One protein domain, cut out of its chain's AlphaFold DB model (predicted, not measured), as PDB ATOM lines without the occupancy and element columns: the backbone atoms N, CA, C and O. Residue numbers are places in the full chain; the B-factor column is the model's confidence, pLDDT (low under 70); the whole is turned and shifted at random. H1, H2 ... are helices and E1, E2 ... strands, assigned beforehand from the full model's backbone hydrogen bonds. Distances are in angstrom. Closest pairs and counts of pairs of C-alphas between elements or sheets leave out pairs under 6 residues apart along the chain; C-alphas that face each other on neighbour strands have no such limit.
ATOM      1  N   TYR A  66      24.321  46.799 -29.568       57.31
ATOM      2  CA  TYR A  66      23.046  46.146 -29.290       57.31
ATOM      3  C   TYR A  66      23.203  45.167 -28.120       57.31
ATOM      4  O   TYR A  66      24.016  44.245 -28.198       57.31
ATOM      5  N   ILE A  67      22.436  45.344 -27.041       59.81
ATOM      6  CA  ILE A  67      22.347  44.372 -25.942       59.81
ATOM      7  C   ILE A  67      21.070  43.554 -26.112       59.81
ATOM      8  O   ILE A  67      19.970  44.090 -26.010       59.81
ATOM      9  N   SER A  68      21.203  42.252 -26.354       61.72
ATOM     10  CA  SER A  68      20.092  41.307 -26.215       61.72
ATOM     11  C   SER A  68      20.090  40.759 -24.794       61.72
ATOM     12  O   SER A  68      21.105  40.209 -24.364       61.72
ATOM     13  N   TYR A  69      18.964  40.851 -24.095       67.25
ATOM     14  CA  TYR A  69      18.760  40.102 -22.859       67.25
ATOM     15  C   TYR A  69      18.045  38.795 -23.173       67.25
ATOM     16  O   TYR A  69      17.053  38.780 -23.905       67.25
ATOM     17  N   SER A  70      18.531  37.702 -22.593       68.00
ATOM     18  CA  SER A  70      17.745  36.478 -22.492       68.00
ATOM     19  C   SER A  70      16.496  36.712 -21.625       68.00
ATOM     20  O   SER A  70      16.471  37.643 -20.809       68.00
ATOM     21  N   PRO A  71      15.467  35.854 -21.742       67.19
ATOM     22  CA  PRO A  71      14.250  36.012 -20.954       67.19
ATOM     23  C   PRO A  71      14.483  36.020 -19.435       67.19
ATOM     24  O   PRO A  71      13.926  36.853 -18.716       67.19
ATOM     25  N   SER A  72      15.412  35.189 -18.961       67.25
ATOM     26  CA  SER A  72      15.823  35.152 -17.552       67.25
ATOM     27  C   SER A  72      16.519  36.437 -17.070       67.25
ATOM     28  O   SER A  72      16.254  36.912 -15.963       67.25
ATOM     29  N   GLU A  73      17.376  37.044 -17.898       73.94
ATOM     30  CA  GLU A  73      18.067  38.300 -17.571       73.94
ATOM     31  C   GLU A  73      17.099  39.479 -17.520       73.94
ATOM     32  O   GLU A  73      17.232  40.350 -16.659       73.94
ATOM     33  N   TRP A  74      16.110  39.497 -18.414       70.50
ATOM     34  CA  TRP A  74      15.047  40.493 -18.382       70.50
ATOM     35  C   TRP A  74      14.210  40.373 -17.109       70.50
ATOM     36  O   TRP A  74      13.996  41.362 -16.410       70.50
ATOM     37  N   GLN A  75      13.801  39.154 -16.752       68.38
ATOM     38  CA  GLN A  75      12.988  38.916 -15.564       68.38
ATOM     39  C   GLN A  75      13.706  39.312 -14.267       68.38
ATOM     40  O   GLN A  75      13.079  39.858 -13.365       68.38
ATOM     41  N   ALA A  76      15.026  39.116 -14.189       71.56
ATOM     42  CA  ALA A  76      15.835  39.582 -13.061       71.56
ATOM     43  C   ALA A  76      15.911  41.118 -12.953       71.56
ATOM     44  O   ALA A  76      16.205  41.646 -11.881       71.56
ATOM     45  N   ARG A  77      15.659  41.840 -14.053       70.12
ATOM     46  CA  ARG A  77      15.670  43.308 -14.110       70.12
ATOM     47  C   ARG A  77      14.288  43.933 -13.920       70.12
ATOM     48  O   ARG A  77      14.233  45.105 -13.562       70.12
ATOM     49  N   LEU A  78      13.192  43.190 -14.102       62.91
ATOM     50  CA  LEU A  78      11.829  43.677 -13.849       62.91
ATOM     51  C   LEU A  78      11.691  44.138 -12.383       62.91
ATOM     52  O   LEU A  78      11.607  43.327 -11.464       62.91
ATOM     53  N   GLY A  79      11.694  45.457 -12.165       52.97
ATOM     54  CA  GLY A  79      11.627  46.093 -10.840       52.97
ATOM     55  C   GLY A  79      12.859  46.922 -10.463       52.97
ATOM     56  O   GLY A  79      12.784  47.746  -9.552       52.97
ATOM     57  N   HIS A  80      13.963  46.775 -11.194       51.94
ATOM     58  CA  HIS A  80      15.067  47.725 -11.192       51.94
ATOM     59  C   HIS A  80      14.879  48.654 -12.398       51.94
ATOM     60  O   HIS A  80      14.643  48.169 -13.505       51.94
ATOM     61  N   GLN A  81      14.955  49.981 -12.215       54.53
ATOM     62  CA  GLN A  81      15.167  50.868 -13.368       54.53
ATOM     63  C   GLN A  81      16.351  50.286 -14.144       54.53
ATOM     64  O   GLN A  81      17.368  49.973 -13.522       54.53
ATOM     65  N   LEU A  82      16.178  50.045 -15.452       58.16
ATOM     66  CA  LEU A  82      17.280  49.678 -16.343       58.16
ATOM     67  C   LEU A  82      18.426  50.622 -15.999       58.16
ATOM     68  O   LEU A  82      18.237  51.824 -16.148       58.16
ATOM     69  N   ASP A  83      19.505  50.083 -15.415       55.50
ATOM     70  CA  ASP A  83      20.521  50.890 -14.740       55.50
ATOM     71  C   ASP A  83      20.843  52.129 -15.579       55.50
ATOM     72  O   ASP A  83      21.236  51.991 -16.739       55.50
ATOM     73  N   ASP A  84      20.776  53.318 -14.971       57.84
ATOM     74  CA  ASP A  84      21.214  54.589 -15.579       57.84
ATOM     75  C   ASP A  84      22.694  54.546 -16.043       57.84
ATOM     76  O   ASP A  84      23.220  55.504 -16.601       57.84
ATOM     77  N   ASN A  85      23.388  53.429 -15.793       57.72
ATOM     78  CA  ASN A  85      24.755  53.123 -16.190       57.72
ATOM     79  C   ASN A  85      24.867  52.350 -17.517       57.72
ATOM     80  O   ASN A  85      25.961  51.872 -17.835       57.72
ATOM     81  N   LEU A  86      23.786  52.169 -18.285       59.94
ATOM     82  CA  LEU A  86      23.940  51.732 -19.673       59.94
ATOM     83  C   LEU A  86      24.804  52.769 -20.412       59.94
ATOM     84  O   LEU A  86      24.523  53.962 -20.303       59.94
ATOM     85  N   PRO A  87      25.874  52.356 -21.125       57.97
ATOM     86  CA  PRO A  87      26.684  53.300 -21.879       57.97
ATOM     87  C   PRO A  87      25.784  54.096 -22.825       57.97
ATOM     88  O   PRO A  87      24.973  53.505 -23.542       57.97
ATOM     89  N   GLU A  88      25.915  55.419 -22.804       56.38
ATOM     90  CA  GLU A  88      25.161  56.325 -23.673       56.38
ATOM     91  C   GLU A  88      25.277  55.853 -25.137       56.38
ATOM     92  O   GLU A  88      26.376  55.564 -25.618       56.38
ATOM     93  N   GLY A  89      24.140  55.685 -25.820       53.75
ATOM     94  CA  GLY A  89      24.090  55.138 -27.182       53.75
ATOM     95  C   GLY A  89      24.099  53.607 -27.284       53.75
ATOM     96  O   GLY A  89      24.327  53.074 -28.373       53.75
ATOM     97  N   THR A  90      23.871  52.878 -26.187       55.59
ATOM     98  CA  THR A  90      23.619  51.430 -26.238       55.59
ATOM     99  C   THR A  90      22.151  51.169 -26.530       55.59
ATOM    100  O   THR A  90      21.288  51.493 -25.716       55.59
ATOM    101  N   CYS A  91      21.873  50.535 -27.664       59.72
ATOM    102  CA  CYS A  91      20.529  50.110 -28.019       59.72
ATOM    103  C   CYS A  91      20.257  48.700 -27.505       59.72
ATOM    104  O   CYS A  91      21.177  47.895 -27.329       59.72
ATOM    105  N   LEU A  92      18.993  48.367 -27.255       60.19
ATOM    106  CA  LEU A  92      18.637  46.964 -27.066       60.19
ATOM    107  C   LEU A  92      18.577  46.295 -28.432       60.19
ATOM    108  O   LEU A  92      17.978  46.825 -29.365       60.19
ATOM    109  N   ALA A  93      19.265  45.162 -28.562       51.84
ATOM    110  CA  ALA A  93      19.190  44.345 -29.760       51.84
ATOM    111  C   ALA A  93      17.733  43.968 -29.990       51.84
ATOM    112  O   ALA A  93      17.106  43.386 -29.100       51.84
ATOM    113  N   GLU A  94      17.239  44.201 -31.202       52.28
ATOM    114  CA  GLU A  94      16.198  43.334 -31.719       52.28
ATOM    115  C   GLU A  94      16.754  41.906 -31.644       52.28
ATOM    116  O   GLU A  94      17.669  41.513 -32.370       52.28
ATOM    117  N   TYR A  95      16.234  41.116 -30.708       50.62
ATOM    118  CA  TYR A  95      16.219  39.671 -30.879       50.62
ATOM    119  C   TYR A  95      15.617  39.390 -32.275       50.62
ATOM    120  O   TYR A  95      14.791  40.185 -32.719       50.62
ATOM    121  N   PRO A  96      16.023  38.350 -33.026       48.53
ATOM    122  CA  PRO A  96      15.606  38.163 -34.423       48.53
ATOM    123  C   PRO A  96      14.125  37.740 -34.572       48.53
ATOM    124  O   PRO A  96      13.813  36.708 -35.165       48.53
ATOM    125  N   GLY A  97      13.207  38.522 -34.007       50.53
ATOM    126  CA  GLY A  97      11.773  38.508 -34.227       50.53
ATOM    127  C   GLY A  97      11.407  39.354 -35.445       50.53
ATOM    128  O   GLY A  97      12.175  40.179 -35.929       50.53
ATOM    129  N   SER A  98      10.219  39.124 -35.990       51.12
ATOM    130  CA  SER A  98       9.778  39.617 -37.303       51.12
ATOM    131  C   SER A  98       9.492  41.129 -37.384       51.12
ATOM    132  O   SER A  98       9.008  41.591 -38.421       51.12
ATOM    133  N   GLY A  99       9.742  41.898 -36.316       55.47
ATOM    134  CA  GLY A  99       9.338  43.307 -36.205       55.47
ATOM    135  C   GLY A  99       7.817  43.501 -36.271       55.47
ATOM    136  O   GLY A  99       7.338  44.552 -36.692       55.47
ATOM    137  N   LYS A 100       7.037  42.456 -35.957       65.12
ATOM    138  CA  LYS A 100       5.563  42.457 -36.010       65.12
ATOM    139  C   LYS A 100       4.908  42.413 -34.632       65.12
ATOM    140  O   LYS A 100       3.710  42.186 -34.576       65.12
ATOM    141  N   GLY A 101       5.656  42.643 -33.556       70.88
ATOM    142  CA  GLY A 101       5.167  42.453 -32.192       70.88
ATOM    143  C   GLY A 101       5.275  41.002 -31.731       70.88
ATOM    144  O   GLY A 101       5.893  40.166 -32.397       70.88
ATOM    145  N   THR A 102       4.678  40.717 -30.579       82.12
ATOM    146  CA  THR A 102       4.736  39.405 -29.932       82.12
ATOM    147  C   THR A 102       3.360  38.766 -29.926       82.12
ATOM    148  O   THR A 102       2.398  39.353 -29.431       82.12
ATOM    149  N   ASP A 103       3.272  37.542 -30.436       87.25
ATOM    150  CA  ASP A 103       2.029  36.780 -30.408       87.25
ATOM    151  C   ASP A 103       1.869  36.057 -29.063       87.25
ATOM    152  O   ASP A 103       2.760  35.315 -28.650       87.25
ATOM    153  N   ILE A 104       0.733  36.228 -28.380       91.25
ATOM    154  CA  ILE A 104       0.381  35.448 -27.184       91.25
ATOM    155  C   ILE A 104      -0.549  34.303 -27.582       91.25
ATOM    156  O   ILE A 104      -1.669  34.527 -28.039       91.25
ATOM    157  N   HIS A 105      -0.104  33.067 -27.367       92.62
ATOM    158  CA  HIS A 105      -0.866  31.852 -27.632       92.62
ATOM    159  C   HIS A 105      -1.565  31.364 -26.370       92.62
ATOM    160  O   HIS A 105      -0.922  30.955 -25.404       92.62
ATOM    161  N   VAL A 106      -2.893  31.332 -26.383       94.31
ATOM    162  CA  VAL A 106      -3.683  30.821 -25.256       94.31
ATOM    163  C   VAL A 106      -3.752  29.300 -25.343       94.31
ATOM    164  O   VAL A 106      -4.297  28.760 -26.298       94.31
ATOM    165  N   LYS A 107      -3.201  28.581 -24.361       94.38
ATOM    166  CA  LYS A 107      -3.222  27.105 -24.351       94.38
ATOM    167  C   LYS A 107      -4.473  26.511 -23.732       94.38
ATOM    168  O   LYS A 107      -4.708  25.325 -23.918       94.38
ATOM    169  N   HIS A 108      -5.226  27.287 -22.955       94.06
ATOM    170  CA  HIS A 108      -6.468  26.814 -22.362       94.06
ATOM    171  C   HIS A 108      -7.434  27.953 -22.046       94.06
ATOM    172  O   HIS A 108      -7.019  29.013 -21.577       94.06
ATOM    173  N   GLY A 109      -8.726  27.699 -22.254       94.38
ATOM    174  CA  GLY A 109      -9.792  28.631 -21.902       94.38
ATOM    175  C   GLY A 109      -9.744  29.928 -22.710       94.38
ATOM    176  O   GLY A 109      -9.393  29.923 -23.895       94.38
ATOM    177  N   CYS A 110     -10.139  31.023 -22.066       95.44
ATOM    178  CA  CYS A 110     -10.105  32.367 -22.618       95.44
ATOM    179  C   CYS A 110      -9.474  33.350 -21.627       95.44
ATOM    180  O   CYS A 110      -9.662  33.240 -20.415       95.44
ATOM    181  N   ILE A 111      -8.782  34.346 -22.167       96.44
ATOM    182  CA  ILE A 111      -8.221  35.489 -21.446       96.44
ATOM    183  C   ILE A 111      -8.634  36.788 -22.141       96.44
ATOM    184  O   ILE A 111      -9.069  36.770 -23.299       96.44
ATOM    185  N   LEU A 112      -8.466  37.917 -21.452       95.31
ATOM    186  CA  LEU A 112      -8.417  39.219 -22.109       95.31
ATOM    187  C   LEU A 112      -6.985  39.748 -22.083       95.31
ATOM    188  O   LEU A 112      -6.387  39.808 -21.012       95.31
ATOM    189  N   VAL A 113      -6.467  40.178 -23.228       93.69
ATOM    190  CA  VAL A 113      -5.191  40.894 -23.350       93.69
ATOM    191  C   VAL A 113      -5.522  42.322 -23.759       93.69
ATOM    192  O   VAL A 113      -6.084  42.526 -24.831       93.69
ATOM    193  N   ASN A 114      -5.242  43.303 -22.896       91.88
ATOM    194  CA  ASN A 114      -5.649  44.701 -23.100       91.88
ATOM    195  C   ASN A 114      -7.127  44.811 -23.535       91.88
ATOM    196  O   ASN A 114      -7.445  45.389 -24.571       91.88
ATOM    197  N   GLU A 115      -8.018  44.167 -22.772       89.69
ATOM    198  CA  GLU A 115      -9.474  44.097 -23.018       89.69
ATOM    199  C   GLU A 115      -9.913  43.331 -24.282       89.69
ATOM    200  O   GLU A 115     -11.110  43.125 -24.493       89.69
ATOM    201  N   SER A 116      -8.980  42.836 -25.100       92.12
ATOM    202  CA  SER A 116      -9.279  42.019 -26.279       92.12
ATOM    203  C   SER A 116      -9.375  40.541 -25.912       92.12
ATOM    204  O   SER A 116      -8.517  40.004 -25.218       92.12
ATOM    205  N   LYS A 117     -10.438  39.872 -26.367       92.56
ATOM    206  CA  LYS A 117     -10.703  38.455 -26.078       92.56
ATOM    207  C   LYS A 117      -9.812  37.531 -26.897       92.56
ATOM    208  O   LYS A 117      -9.814  37.610 -28.122       92.56
ATOM    209  N   HIS A 118      -9.194  36.561 -26.224       92.12
ATOM    210  CA  HIS A 118      -8.402  35.506 -26.857       92.12
ATOM    211  C   HIS A 118      -8.685  34.153 -26.219       92.12
ATOM    212  O   HIS A 118      -8.776  34.047 -24.998       92.12
ATOM    213  N   CYS A 119      -8.844  33.118 -27.040       92.88
ATOM    214  CA  CYS A 119      -9.233  31.785 -26.590       92.88
ATOM    215  C   CYS A 119      -8.494  30.706 -27.378       92.88
ATOM    216  O   CYS A 119      -8.272  30.872 -28.576       92.88
ATOM    217  N   GLU A 120      -8.251  29.562 -26.735       89.50
ATOM    218  CA  GLU A 120      -7.467  28.420 -27.245       89.50
ATOM    219  C   GLU A 120      -7.769  28.008 -28.701       89.50
ATOM    220  O   GLU A 120      -6.865  27.640 -29.445       89.50
ATOM    221  N   ASN A 121      -9.032  28.089 -29.135       76.31
ATOM    222  CA  ASN A 121      -9.484  27.527 -30.416       76.31
ATOM    223  C   ASN A 121     -10.013  28.548 -31.433       76.31
ATOM    224  O   ASN A 121     -10.347  28.162 -32.553       76.31
ATOM    225  N   TRP A 122     -10.164  29.819 -31.050       60.38
ATOM    226  CA  TRP A 122     -10.833  30.812 -31.905       60.38
ATOM    227  C   TRP A 122      -9.855  31.817 -32.508       60.38
ATOM    228  O   TRP A 122     -10.039  32.249 -33.644       60.38
ATOM    229  N   ASP A 123      -8.796  32.129 -31.773       67.69
ATOM    230  CA  ASP A 123      -7.734  33.010 -32.223       67.69
ATOM    231  C   ASP A 123      -6.443  32.538 -31.552       67.69
ATOM    232  O   ASP A 123      -6.231  32.833 -30.373       67.69
ATOM    233  N   PRO A 124      -5.632  31.701 -32.229       59.72
ATOM    234  CA  PRO A 124      -4.499  31.053 -31.583       59.72
ATOM    235  C   PRO A 124      -3.432  32.057 -31.144       59.72
ATOM    236  O   PRO A 124      -2.534  31.658 -30.412       59.72
ATOM    237  N   THR A 125      -3.513  33.322 -31.577       60.69
ATOM    238  CA  THR A 125      -2.487  34.338 -31.344       60.69
ATOM    239  C   THR A 125      -3.075  35.732 -31.179       60.69
ATOM    240  O   THR A 125      -3.632  36.290 -32.119       60.69
ATOM    241  N   SER A 126      -2.857  36.346 -30.018       63.03
ATOM    242  CA  SER A 126      -2.989  37.795 -29.849       63.03
ATOM    243  C   SER A 126      -1.711  38.450 -30.332       63.03
ATOM    244  O   SER A 126      -0.706  38.360 -29.632       63.03
ATOM    245  N   ASN A 127      -1.723  39.121 -31.482       72.25
ATOM    246  CA  ASN A 127      -0.595  39.981 -31.805       72.25
ATOM    247  C   ASN A 127      -0.646  41.191 -30.870       72.25
ATOM    248  O   ASN A 127      -1.520  42.046 -31.002       72.25
ATOM    249  N   VAL A 128       0.256  41.225 -29.897       70.06
ATOM    250  CA  VAL A 128       0.533  42.433 -29.133       70.06
ATOM    251  C   VAL A 128       1.436  43.262 -30.035       70.06
ATOM    252  O   VAL A 128       2.595  42.870 -30.223       70.06
ATOM    253  N   PRO A 129       0.918  44.339 -30.661       62.66
ATOM    254  CA  PRO A 129       1.749  45.163 -31.512       62.66
ATOM    255  C   PRO A 129       2.913  45.678 -30.676       62.66
ATOM    256  O   PRO A 129       2.753  45.971 -29.489       62.66
ATOM    257  N   ASP A 130       4.078  45.777 -31.310       58.72
ATOM    258  CA  ASP A 130       5.177  46.515 -30.713       58.72
ATOM    259  C   ASP A 130       4.659  47.910 -30.355       58.72
ATOM    260  O   ASP A 130       4.091  48.606 -31.204       58.72
ATOM    261  N   ASP A 131       4.786  48.271 -29.085       54.28
ATOM    262  CA  ASP A 131       4.320  49.542 -28.562       54.28
ATOM    263  C   ASP A 131       5.290  50.648 -28.999       54.28
ATOM    264  O   ASP A 131       6.079  51.180 -28.224       54.28
ATOM    265  N   ILE A 132       5.265  50.949 -30.298       47.72
ATOM    266  CA  ILE A 132       5.972  52.078 -30.910       47.72
ATOM    267  C   ILE A 132       5.316  53.408 -30.492       47.72
ATOM    268  O   ILE A 132       5.974  54.448 -30.519       47.72
ATOM    269  N   ASP A 133       4.037  53.384 -30.098       41.28
ATOM    270  CA  ASP A 133       3.236  54.587 -29.843       41.28
ATOM    271  C   ASP A 133       3.261  55.065 -28.386       41.28
ATOM    272  O   ASP A 133       2.979  56.245 -28.140       41.28
ATOM    273  N   ASN A 134       3.688  54.242 -27.419       42.53
ATOM    274  CA  ASN A 134       4.179  54.768 -26.151       42.53
ATOM    275  C   ASN A 134       5.539  55.425 -26.385       42.53
ATOM    276  O   ASN A 134       6.606  54.902 -26.082       42.53
ATOM    277  N   GLN A 135       5.438  56.659 -26.880       41.66
ATOM    278  CA  GLN A 135       6.438  57.702 -27.094       41.66
ATOM    279  C   GLN A 135       7.244  58.063 -25.829       41.66
ATOM    280  O   GLN A 135       7.881  59.110 -25.761       41.66
ATOM    281  N   TRP A 136       7.271  57.196 -24.817       41.97
ATOM    282  CA  TRP A 136       8.390  57.116 -23.900       41.97
ATOM    283  C   TRP A 136       9.539  56.405 -24.620       41.97
ATOM    284  O   TRP A 136       9.959  55.301 -24.273       41.97
ATOM    285  N   HIS A 137      10.041  57.078 -25.660       43.88
ATOM    286  CA  HIS A 137      11.394  56.891 -26.134       43.88
ATOM    287  C   HIS A 137      12.294  57.080 -24.917       43.88
ATOM    288  O   HIS A 137      12.680  58.187 -24.559       43.88
ATOM    289  N   ASN A 138      12.626  55.978 -24.251       45.53
ATOM    290  CA  ASN A 138      13.924  55.899 -23.623       45.53
ATOM    291  C   ASN A 138      14.876  56.191 -24.782       45.53
ATOM    292  O   ASN A 138      14.827  55.464 -25.778       45.53
ATOM    293  N   ASP A 139      15.702  57.228 -24.684       47.88
ATOM    294  CA  ASP A 139      16.652  57.683 -25.716       47.88
ATOM    295  C   ASP A 139      17.686  56.604 -26.155       47.88
ATOM    296  O   ASP A 139      18.644  56.876 -26.868       47.88
ATOM    297  N   ASN A 140      17.457  55.347 -25.758       50.91
ATOM    298  CA  ASN A 140      18.248  54.141 -25.944       50.91
ATOM    299  C   ASN A 140      17.579  53.099 -26.879       50.91
ATOM    300  O   ASN A 140      17.987  51.942 -26.879       50.91
ATOM    301  N   GLY A 141      16.523  53.436 -27.635       52.31
ATOM    302  CA  GLY A 141      16.007  52.584 -28.731       52.31
ATOM    303  C   GLY A 141      15.461  51.201 -28.327       52.31
ATOM    304  O   GLY A 141      15.444  50.273 -29.131       52.31
ATOM    305  N   ALA A 142      15.057  51.036 -27.068       56.00
ATOM    306  CA  ALA A 142      14.525  49.790 -26.526       56.00
ATOM    307  C   ALA A 142      13.020  49.652 -26.796       56.00
ATOM    308  O   ALA A 142      12.223  50.296 -26.117       56.00
ATOM    309  N   HIS A 143      12.636  48.779 -27.725       69.38
ATOM    310  CA  HIS A 143      11.238  48.415 -27.962       69.38
ATOM    311  C   HIS A 143      10.754  47.459 -26.860       69.38
ATOM    312  O   HIS A 143      11.250  46.332 -26.747       69.38
ATOM    313  N   ILE A 144       9.834  47.921 -26.008       73.19
ATOM    314  CA  ILE A 144       9.253  47.142 -24.907       73.19
ATOM    315  C   ILE A 144       7.755  47.015 -25.158       73.19
ATOM    316  O   ILE A 144       7.046  48.012 -25.226       73.19
ATOM    317  N   SER A 145       7.268  45.783 -25.219       80.44
ATOM    318  CA  SER A 145       5.844  45.474 -25.233       80.44
ATOM    319  C   SER A 145       5.356  45.322 -23.797       80.44
ATOM    320  O   SER A 145       6.041  44.731 -22.958       80.44
ATOM    321  N   SER A 146       4.171  45.847 -23.490       84.38
ATOM    322  CA  SER A 146       3.536  45.647 -22.188       84.38
ATOM    323  C   SER A 146       2.035  45.448 -22.327       84.38
ATOM    324  O   SER A 146       1.399  46.038 -23.202       84.38
ATOM    325  N   VAL A 147       1.464  44.594 -21.478       90.56
ATOM    326  CA  VAL A 147       0.032  44.281 -21.508       90.56
ATOM    327  C   VAL A 147      -0.524  44.018 -20.115       90.56
ATOM    328  O   VAL A 147       0.189  43.597 -19.199       90.56
ATOM    329  N   PHE A 148      -1.835  44.196 -19.998       93.88
ATOM    330  CA  PHE A 148      -2.646  43.613 -18.938       93.88
ATOM    331  C   PHE A 148      -3.310  42.338 -19.446       93.88
ATOM    332  O   PHE A 148      -4.015  42.355 -20.457       93.88
ATOM    333  N   ILE A 149      -3.104  41.239 -18.723       96.00
ATOM    334  CA  ILE A 149      -3.774  39.964 -18.960       96.00
ATOM    335  C   ILE A 149      -4.776  39.725 -17.837       96.00
ATOM    336  O   ILE A 149      -4.398  39.527 -16.682       96.00
ATOM    337  N   TYR A 150      -6.055  39.691 -18.185       97.25
ATOM    338  CA  TYR A 150      -7.112  39.237 -17.294       97.25
ATOM    339  C   TYR A 150      -7.375  37.757 -17.561       97.25
ATOM    340  O   TYR A 150      -7.508  37.345 -18.714       97.25
ATOM    341  N   SER A 151      -7.424  36.946 -16.509       97.25
ATOM    342  CA  SER A 151      -7.569  35.490 -16.622       97.25
ATOM    343  C   SER A 151      -8.330  34.899 -15.434       97.25
ATOM    344  O   SER A 151      -8.849  35.629 -14.586       97.25
ATOM    345  N   MET A 152      -8.413  33.564 -15.383       96.81
ATOM    346  CA  MET A 152      -9.185  32.825 -14.377       96.81
ATOM    347  C   MET A 152     -10.668  33.223 -14.365       96.81
ATOM    348  O   MET A 152     -11.276  33.407 -13.312       96.81
ATOM    349  N   PHE A 153     -11.235  33.397 -15.555       97.12
ATOM    350  CA  PHE A 153     -12.669  33.578 -15.739       97.12
ATOM    351  C   PHE A 153     -13.413  32.266 -15.465       97.12
ATOM    352  O   PHE A 153     -12.898  31.184 -15.757       97.12
ATOM    353  N   ASP A 154     -14.632  32.365 -14.939       97.19
ATOM    354  CA  ASP A 154     -15.529  31.217 -14.836       97.19
ATOM    355  C   ASP A 154     -16.078  30.873 -16.227       97.19
ATOM    356  O   ASP A 154     -16.881  31.615 -16.791       97.19
ATOM    357  N   GLY A 155     -15.614  29.758 -16.796       95.88
ATOM    358  CA  GLY A 155     -16.032  29.300 -18.123       95.88
ATOM    359  C   GLY A 155     -17.498  28.868 -18.206       95.88
ATOM    360  O   GLY A 155     -18.032  28.784 -19.312       95.88
ATOM    361  N   ASP A 156     -18.144  28.612 -17.066       97.44
ATOM    362  CA  ASP A 156     -19.565  28.265 -16.997       97.44
ATOM    363  C   ASP A 156     -20.466  29.515 -16.908       97.44
ATOM    364  O   ASP A 156     -21.683  29.424 -17.106       97.44
ATOM    365  N   ASP A 157     -19.897  30.702 -16.661       97.06
ATOM    366  CA  ASP A 157     -20.632  31.965 -16.693       97.06
ATOM    367  C   ASP A 157     -20.791  32.461 -18.134       97.06
ATOM    368  O   ASP A 157     -20.006  33.256 -18.642       97.06
ATOM    369  N   THR A 158     -21.845  32.003 -18.804       96.06
ATOM    370  CA  THR A 158     -22.182  32.423 -20.177       96.06
ATOM    371  C   THR A 158     -23.296  33.473 -20.226       96.06
ATOM    372  O   THR A 158     -23.952  33.641 -21.254       96.06
ATOM    373  N   HIS A 159     -23.626  34.105 -19.096       96.12
ATOM    374  CA  HIS A 159     -24.800  34.980 -18.990       96.12
ATOM    375  C   HIS A 159     -24.453  36.403 -18.571       96.12
ATOM    376  O   HIS A 159     -25.124  37.342 -19.008       96.12
ATOM    377  N   ASN A 160     -23.423  36.585 -17.746       97.44
ATOM    378  CA  ASN A 160     -22.993  37.914 -17.347       97.44
ATOM    379  C   ASN A 160     -22.099  38.515 -18.431       97.44
ATOM    380  O   ASN A 160     -21.063  37.953 -18.758       97.44
ATOM    381  N   THR A 161     -22.469  39.682 -18.963       97.25
ATOM    382  CA  THR A 161     -21.674  40.394 -19.984       97.25
ATOM    383  C   THR A 161     -20.345  40.923 -19.446       97.25
ATOM    384  O   THR A 161     -19.416  41.183 -20.207       97.25
ATOM    385  N   THR A 162     -20.266  41.128 -18.132       98.06
ATOM    386  CA  THR A 162     -19.064  41.570 -17.428       98.06
ATOM    387  C   THR A 162     -18.888  40.775 -16.144       98.06
ATOM    388  O   THR A 162     -19.866  40.400 -15.497       98.06
ATOM    389  N   VAL A 163     -17.637  40.524 -15.773       98.12
ATOM    390  CA  VAL A 163     -17.255  39.724 -14.602       98.12
ATOM    391  C   VAL A 163     -15.991  40.296 -13.966       98.12
ATOM    392  O   VAL A 163     -15.253  41.053 -14.598       98.12
ATOM    393  N   VAL A 164     -15.742  39.947 -12.704       97.81
ATOM    394  CA  VAL A 164     -14.458  40.218 -12.047       97.81
ATOM    395  C   VAL A 164     -13.549  39.014 -12.306       97.81
ATOM    396  O   VAL A 164     -13.906  37.909 -11.892       97.81
ATOM    397  N   PRO A 165     -12.414  39.180 -13.004       97.50
ATOM    398  CA  PRO A 165     -11.511  38.075 -13.289       97.50
ATOM    399  C   PRO A 165     -10.802  37.626 -12.009       97.50
ATOM    400  O   PRO A 165     -10.528  38.433 -11.117       97.50
ATOM    401  N   GLY A 166     -10.454  36.341 -11.928       97.06
ATOM    402  CA  GLY A 166      -9.692  35.818 -10.790       97.06
ATOM    403  C   GLY A 166      -8.253  36.342 -10.733       97.06
ATOM    404  O   GLY A 166      -7.658  36.364  -9.658       97.06
ATOM    405  N   CYS A 167      -7.705  36.801 -11.864       97.56
ATOM    406  CA  CYS A 167      -6.359  37.356 -11.946       97.56
ATOM    407  C   CYS A 167      -6.264  38.533 -12.930       97.56
ATOM    408  O   CYS A 167      -6.826  38.481 -14.025       97.56
ATOM    409  N   MET A 168      -5.488  39.550 -12.549       96.50
ATOM    410  CA  MET A 168      -4.988  40.632 -13.398       96.50
ATOM    411  C   MET A 168      -3.456  40.638 -13.354       96.50
ATOM    412  O   MET A 168      -2.842  41.022 -12.357       96.50
ATOM    413  N   LEU A 169      -2.838  40.220 -14.451       95.00
ATOM    414  CA  LEU A 169      -1.395  40.126 -14.611       95.00
ATOM    415  C   LEU A 169      -0.897  41.278 -15.490       95.00
ATOM    416  O   LEU A 169      -1.176  41.307 -16.684       95.00
ATOM    417  N   TYR A 170      -0.133  42.205 -14.913       91.19
ATOM    418  CA  TYR A 170       0.651  43.166 -15.691       91.19
ATOM    419  C   TYR A 170       2.028  42.581 -15.995       91.19
ATOM    420  O   TYR A 170       2.703  42.059 -15.100       91.19
ATOM    421  N   THR A 171       2.452  42.665 -17.250       88.56
ATOM    422  CA  THR A 171       3.744  42.134 -17.680       88.56
ATOM    423  C   THR A 171       4.313  42.930 -18.847       88.56
ATOM    424  O   THR A 171       3.576  43.578 -19.594       88.56
ATOM    425  N   SER A 172       5.637  42.911 -18.968       85.00
ATOM    426  CA  SER A 172       6.361  43.565 -20.046       85.00
ATOM    427  C   SER A 172       7.579  42.755 -20.462       85.00
ATOM    428  O   SER A 172       8.223  42.084 -19.650       85.00
ATOM    429  N   TRP A 173       7.898  42.832 -21.745       81.56
ATOM    430  CA  TRP A 173       9.010  42.124 -22.360       81.56
ATOM    431  C   TRP A 173       9.579  42.943 -23.524       81.56
ATOM    432  O   TRP A 173       8.890  43.805 -24.069       81.56
ATOM    433  N   PRO A 174      10.833  42.710 -23.933       76.50
ATOM    434  CA  PRO A 174      11.365  43.267 -25.169       76.50
ATOM    435  C   PRO A 174      10.503  42.827 -26.355       76.50
ATOM    436  O   PRO A 174      10.349  41.628 -26.577       76.50
ATOM    437  N   SER A 175       9.996  43.762 -27.159       72.44
ATOM    438  CA  SER A 175       9.078  43.484 -28.282       72.44
ATOM    439  C   SER A 175       9.640  42.518 -29.328       72.44
ATOM    440  O   SER A 175       8.912  41.951 -30.137       72.44
ATOM    441  N   ALA A 176      10.958  42.332 -29.317       70.06
ATOM    442  CA  ALA A 176      11.675  41.424 -30.190       70.06
ATOM    443  C   ALA A 176      11.584  39.943 -29.771       70.06
ATOM    444  O   ALA A 176      12.030  39.066 -30.518       70.06
ATOM    445  N   TRP A 177      11.060  39.643 -28.578       76.38
ATOM    446  CA  TRP A 177      10.858  38.264 -28.146       76.38
ATOM    447  C   TRP A 177       9.946  37.509 -29.110       76.38
ATOM    448  O   TRP A 177       9.022  38.062 -29.706       76.38
ATOM    449  N   SER A 178      10.231  36.214 -29.250       75.81
ATOM    450  CA  SER A 178       9.327  35.299 -29.934       75.81
ATOM    451  C   SER A 178       7.993  35.215 -29.203       75.81
ATOM    452  O   SER A 178       7.892  35.591 -28.037       75.81
ATOM    453  N   ASP A 179       7.012  34.625 -29.871       87.06
ATOM    454  CA  ASP A 179       5.705  34.315 -29.314       87.06
ATOM    455  C   ASP A 179       5.763  33.762 -27.880       87.06
ATOM    456  O   ASP A 179       6.621  32.934 -27.541       87.06
ATOM    457  N   LEU A 180       4.797  34.186 -27.074       91.50
ATOM    458  CA  LEU A 180       4.584  33.748 -25.703       91.50
ATOM    459  C   LEU A 180       3.410  32.776 -25.643       91.50
ATOM    460  O   LEU A 180       2.504  32.814 -26.468       91.50
ATOM    461  N   ASP A 181       3.398  31.922 -24.632       93.94
ATOM    462  CA  ASP A 181       2.336  30.968 -24.363       93.94
ATOM    463  C   ASP A 181       1.694  31.299 -23.006       93.94
ATOM    464  O   ASP A 181       2.378  31.319 -21.980       93.94
ATOM    465  N   PHE A 182       0.379  31.540 -22.986       95.56
ATOM    466  CA  PHE A 182      -0.408  31.606 -21.755       95.56
ATOM    467  C   PHE A 182      -0.958  30.214 -21.432       95.56
ATOM    468  O   PHE A 182      -1.835  29.687 -22.123       95.56
ATOM    469  N   THR A 183      -0.387  29.582 -20.417       95.81
ATOM    470  CA  THR A 183      -0.559  28.162 -20.110       95.81
ATOM    471  C   THR A 183      -1.755  27.891 -19.192       95.81
ATOM    472  O   THR A 183      -2.304  28.785 -18.550       95.81
ATOM    473  N   ALA A 184      -2.174  26.622 -19.116       95.06
ATOM    474  CA  ALA A 184      -3.347  26.195 -18.343       95.06
ATOM    475  C   ALA A 184      -3.224  26.411 -16.821       95.06
ATOM    476  O   ALA A 184      -4.223  26.401 -16.109       95.06
ATOM    477  N   ASP A 185      -2.010  26.604 -16.312       96.00
ATOM    478  CA  ASP A 185      -1.711  26.961 -14.923       96.00
ATOM    479  C   ASP A 185      -1.681  28.482 -14.682       96.00
ATOM    480  O   ASP A 185      -1.193  28.931 -13.647       96.00
ATOM    481  N   ASN A 186      -2.254  29.271 -15.600       96.31
ATOM    482  CA  ASN A 186      -2.361  30.732 -15.532       96.31
ATOM    483  C   ASN A 186      -0.994  31.430 -15.468       96.31
ATOM    484  O   ASN A 186      -0.788  32.364 -14.688       96.31
ATOM    485  N   CYS A 187      -0.052  30.960 -16.286       96.94
ATOM    486  CA  CYS A 187       1.263  31.565 -16.431       96.94
ATOM    487  C   CYS A 187       1.490  32.034 -17.863       96.94
ATOM    488  O   CYS A 187       1.172  31.331 -18.814       96.94
ATOM    489  N   LEU A 188       2.098  33.206 -18.012       95.19
ATOM    490  CA  LEU A 188       2.705  33.623 -19.264       95.19
ATOM    491  C   LEU A 188       4.130  33.080 -19.308       95.19
ATOM    492  O   LEU A 188       4.904  33.294 -18.372       95.19
ATOM    493  N   THR A 189       4.460  32.366 -20.374       94.06
ATOM    494  CA  THR A 189       5.767  31.736 -20.569       94.06
ATOM    495  C   THR A 189       6.305  32.040 -21.947       94.06
ATOM    496  O   THR A 189       5.534  32.230 -22.884       94.06
ATOM    497  N   ASP A 190       7.621  32.083 -22.087       89.62
ATOM    498  CA  ASP A 190       8.230  32.021 -23.406       89.62
ATOM    499  C   ASP A 190       8.423  30.558 -23.843       89.62
ATOM    500  O   ASP A 190       8.291  29.619 -23.054       89.62
ATOM    501  N   ARG A 191       8.754  30.343 -25.120       84.50
ATOM    502  CA  ARG A 191       8.904  28.986 -25.670       84.50
ATOM    503  C   ARG A 191      10.116  28.224 -25.136       84.50
ATOM    504  O   ARG A 191      10.140  27.000 -25.274       84.50
ATOM    505  N   THR A 192      11.128  28.898 -24.579       84.81
ATOM    506  CA  THR A 192      12.249  28.200 -23.928       84.81
ATOM    507  C   THR A 192      11.903  27.796 -22.495       84.81
ATOM    508  O   THR A 192      12.467  26.825 -21.988       84.81
ATOM    509  N   GLY A 193      10.935  28.480 -21.873       85.31
ATOM    510  CA  GLY A 193      10.541  28.301 -20.480       85.31
ATOM    511  C   GLY A 193      11.441  29.048 -19.493       85.31
ATOM    512  O   GLY A 193      11.304  28.843 -18.285       85.31
ATOM    513  N   ASP A 194      12.353  29.889 -19.988       84.62
ATOM    514  CA  ASP A 194      13.248  30.703 -19.163       84.62
ATOM    515  C   ASP A 194      12.524  31.914 -18.570       84.62
ATOM    516  O   ASP A 194      12.866  32.359 -17.473       84.62
ATOM    517  N   PHE A 195      11.522  32.438 -19.278       87.56
ATOM    518  CA  PHE A 195      10.604  33.434 -18.750       87.56
ATOM    519  C   PHE A 195       9.299  32.777 -18.339       87.56
ATOM    520  O   PHE A 195       8.661  32.049 -19.102       87.56
ATOM    521  N   ARG A 196       8.889  33.072 -17.105       91.94
ATOM    522  CA  ARG A 196       7.619  32.606 -16.564       91.94
ATOM    523  C   ARG A 196       7.083  33.584 -15.540       91.94
ATOM    524  O   ARG A 196       7.688  33.781 -14.485       91.94
ATOM    525  N   GLN A 197       5.906  34.127 -15.813       93.38
ATOM    526  CA  GLN A 197       5.182  34.985 -14.888       93.38
ATOM    527  C   GLN A 197       3.778  34.427 -14.672       93.38
ATOM    528  O   GLN A 197       2.968  34.369 -15.591       93.38
ATOM    529  N   CYS A 198       3.505  33.987 -13.448       95.69
ATOM    530  CA  CYS A 198       2.244  33.350 -13.090       95.69
ATOM    531  C   CYS A 198       1.340  34.297 -12.314       95.69
ATOM    532  O   CYS A 198       1.814  35.106 -11.513       95.69
ATOM    533  N   CYS A 199       0.036  34.119 -12.496       95.88
ATOM    534  CA  CYS A 199      -0.953  34.624 -11.561       95.88
ATOM    535  C   CYS A 199      -0.665  34.109 -10.145       95.88
ATOM    536  O   CYS A 199      -0.277  32.957  -9.939       95.88
ATOM    537  N   SER A 200      -0.855  34.981  -9.161       93.00
ATOM    538  CA  SER A 200      -0.723  34.670  -7.737       93.00
ATOM    539  C   SER A 200      -1.923  35.226  -6.980       93.00
ATOM    540  O   SER A 200      -2.601  36.120  -7.481       93.00
ATOM    541  N   ASP A 201      -2.142  34.772  -5.746       90.00
ATOM    542  CA  ASP A 201      -3.243  35.257  -4.898       90.00
ATOM    543  C   ASP A 201      -3.180  36.773  -4.629       90.00
ATOM    544  O   ASP A 201      -4.177  37.389  -4.269       90.00
ATOM    545  N   SER A 202      -2.010  37.398  -4.807       90.50
ATOM    546  CA  SER A 202      -1.839  38.854  -4.710       90.50
ATOM    547  C   SER A 202      -2.203  39.626  -5.983       90.50
ATOM    548  O   SER A 202      -2.280  40.849  -5.942       90.50
ATOM    549  N   MET A 203      -2.411  38.940  -7.108       92.06
ATOM    550  CA  MET A 203      -2.722  39.534  -8.416       92.06
ATOM    551  C   MET A 203      -4.227  39.514  -8.711       92.06
ATOM    552  O   MET A 203      -4.652  39.400  -9.856       92.06
ATOM    553  N   THR A 204      -5.052  39.606  -7.671       92.50
ATOM    554  CA  THR A 204      -6.500  39.775  -7.810       92.50
ATOM    555  C   THR A 204      -6.842  41.219  -8.158       92.50
ATOM    556  O   THR A 204      -6.149  42.142  -7.730       92.50
ATOM    557  N   THR A 205      -7.959  41.433  -8.845       91.75
ATOM    558  CA  THR A 205      -8.513  42.768  -9.096       91.75
ATOM    559  C   THR A 205      -9.960  42.852  -8.615       91.75
ATOM    560  O   THR A 205     -10.644  41.840  -8.482       91.75
ATOM    561  N   THR A 206     -10.429  44.066  -8.328       95.38
ATOM    562  CA  THR A 206     -11.855  44.363  -8.107       95.38
ATOM    563  C   THR A 206     -12.514  44.974  -9.343       95.38
ATOM    564  O   THR A 206     -13.687  45.335  -9.304       95.38
ATOM    565  N   GLU A 207     -11.745  45.159 -10.414       94.69
ATOM    566  CA  GLU A 207     -12.220  45.693 -11.680       94.69
ATOM    567  C   GLU A 207     -13.131  44.690 -12.387       94.69
ATOM    568  O   GLU A 207     -12.866  43.488 -12.420       94.69
ATOM    569  N   THR A 208     -14.221  45.197 -12.953       97.50
ATOM    570  CA  THR A 208     -15.102  44.419 -13.822       97.50
ATOM    571  C   THR A 208     -14.682  44.613 -15.267       97.50
ATOM    572  O   THR A 208     -14.658  45.749 -15.740       97.50
ATOM    573  N   VAL A 209     -14.445  43.518 -15.979       97.19
ATOM    574  CA  VAL A 209     -14.073  43.515 -17.400       97.19
ATOM    575  C   VAL A 209     -15.106  42.740 -18.217       97.19
ATOM    576  O   VAL A 209     -16.012  42.122 -17.652       97.19
ATOM    577  N   LEU A 210     -15.003  42.784 -19.549       97.62
ATOM    578  CA  LEU A 210     -15.850  41.973 -20.427       97.62
ATOM    579  C   LEU A 210     -15.693  40.485 -20.109       97.62
ATOM    580  O   LEU A 210     -14.589  39.991 -19.903       97.62
ATOM    581  N   ASN A 211     -16.798  39.753 -20.086       97.44
ATOM    582  CA  ASN A 211     -16.727  38.313 -19.919       97.44
ATOM    583  C   ASN A 211     -16.377  37.659 -21.263       97.44
ATOM    584  O   ASN A 211     -17.172  37.737 -22.202       97.44
TER     585      ASN A 211
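AT A GLANCE: This is residues 66 to 211 of the 214 residues of an uncharacterized protein of Penicillium solitum (UniProt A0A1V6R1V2). Amid little regular structure, two small, strongly twisted sheets make a sandwich, mixed E5-E2-E8-E9-E10 partly face to face with antiparallel E4-E3-E6-E7; loops 78 to 89 and 152 to 166 lengthen opposite ends. The 146 printed residues, 52 in named elements, mostly strand, run H1, then E1 to E10; compact, radius of gyration of the C-alphas 16.1 A, spans 54 by 28 by 28 A.

IN THESE COORDINATES: H1 is residues 71 to 77, beginning at C-alpha (14.250, 36.012, -20.954). Strands follow: E1 90 to 92, E2 102 to 106, E3 110 to 113, E4 116 to 119, E5 126 to 128, E6 144 to 151 (22.1 A), E7 167 to 174 (22.9 A), E8 180 to 182, E9 187 to 190, E10 196 to 198, ending at (2.244, 33.350, -13.090).

HOW THE PARTS SIT: Hairpin E6 and E7 is antiparallel at 162 degrees, N 145 to O 173 2.8 A. Parallel E2 and E8 have N 105 and O 180 2.8 A apart. E8, E9 and E10 form a meander, each the antiparallel neighbour of the one before; N 181 to O 189 is 2.8 A, N 188 to O 197 2.8 A. H1, with every O i to N i+4 pair within hydrogen-bond range, only grazes both sheets.

THE WHOLE: The farthest C-alphas, Pro 87 and His 159, are 54.7 A apart. The printed part has no cut. Links H1 to E1, E5 to E6 and E6 to E7 are long. pLDDT is under 70 in 51 residues, among them 78 to 100 and 129 to 143.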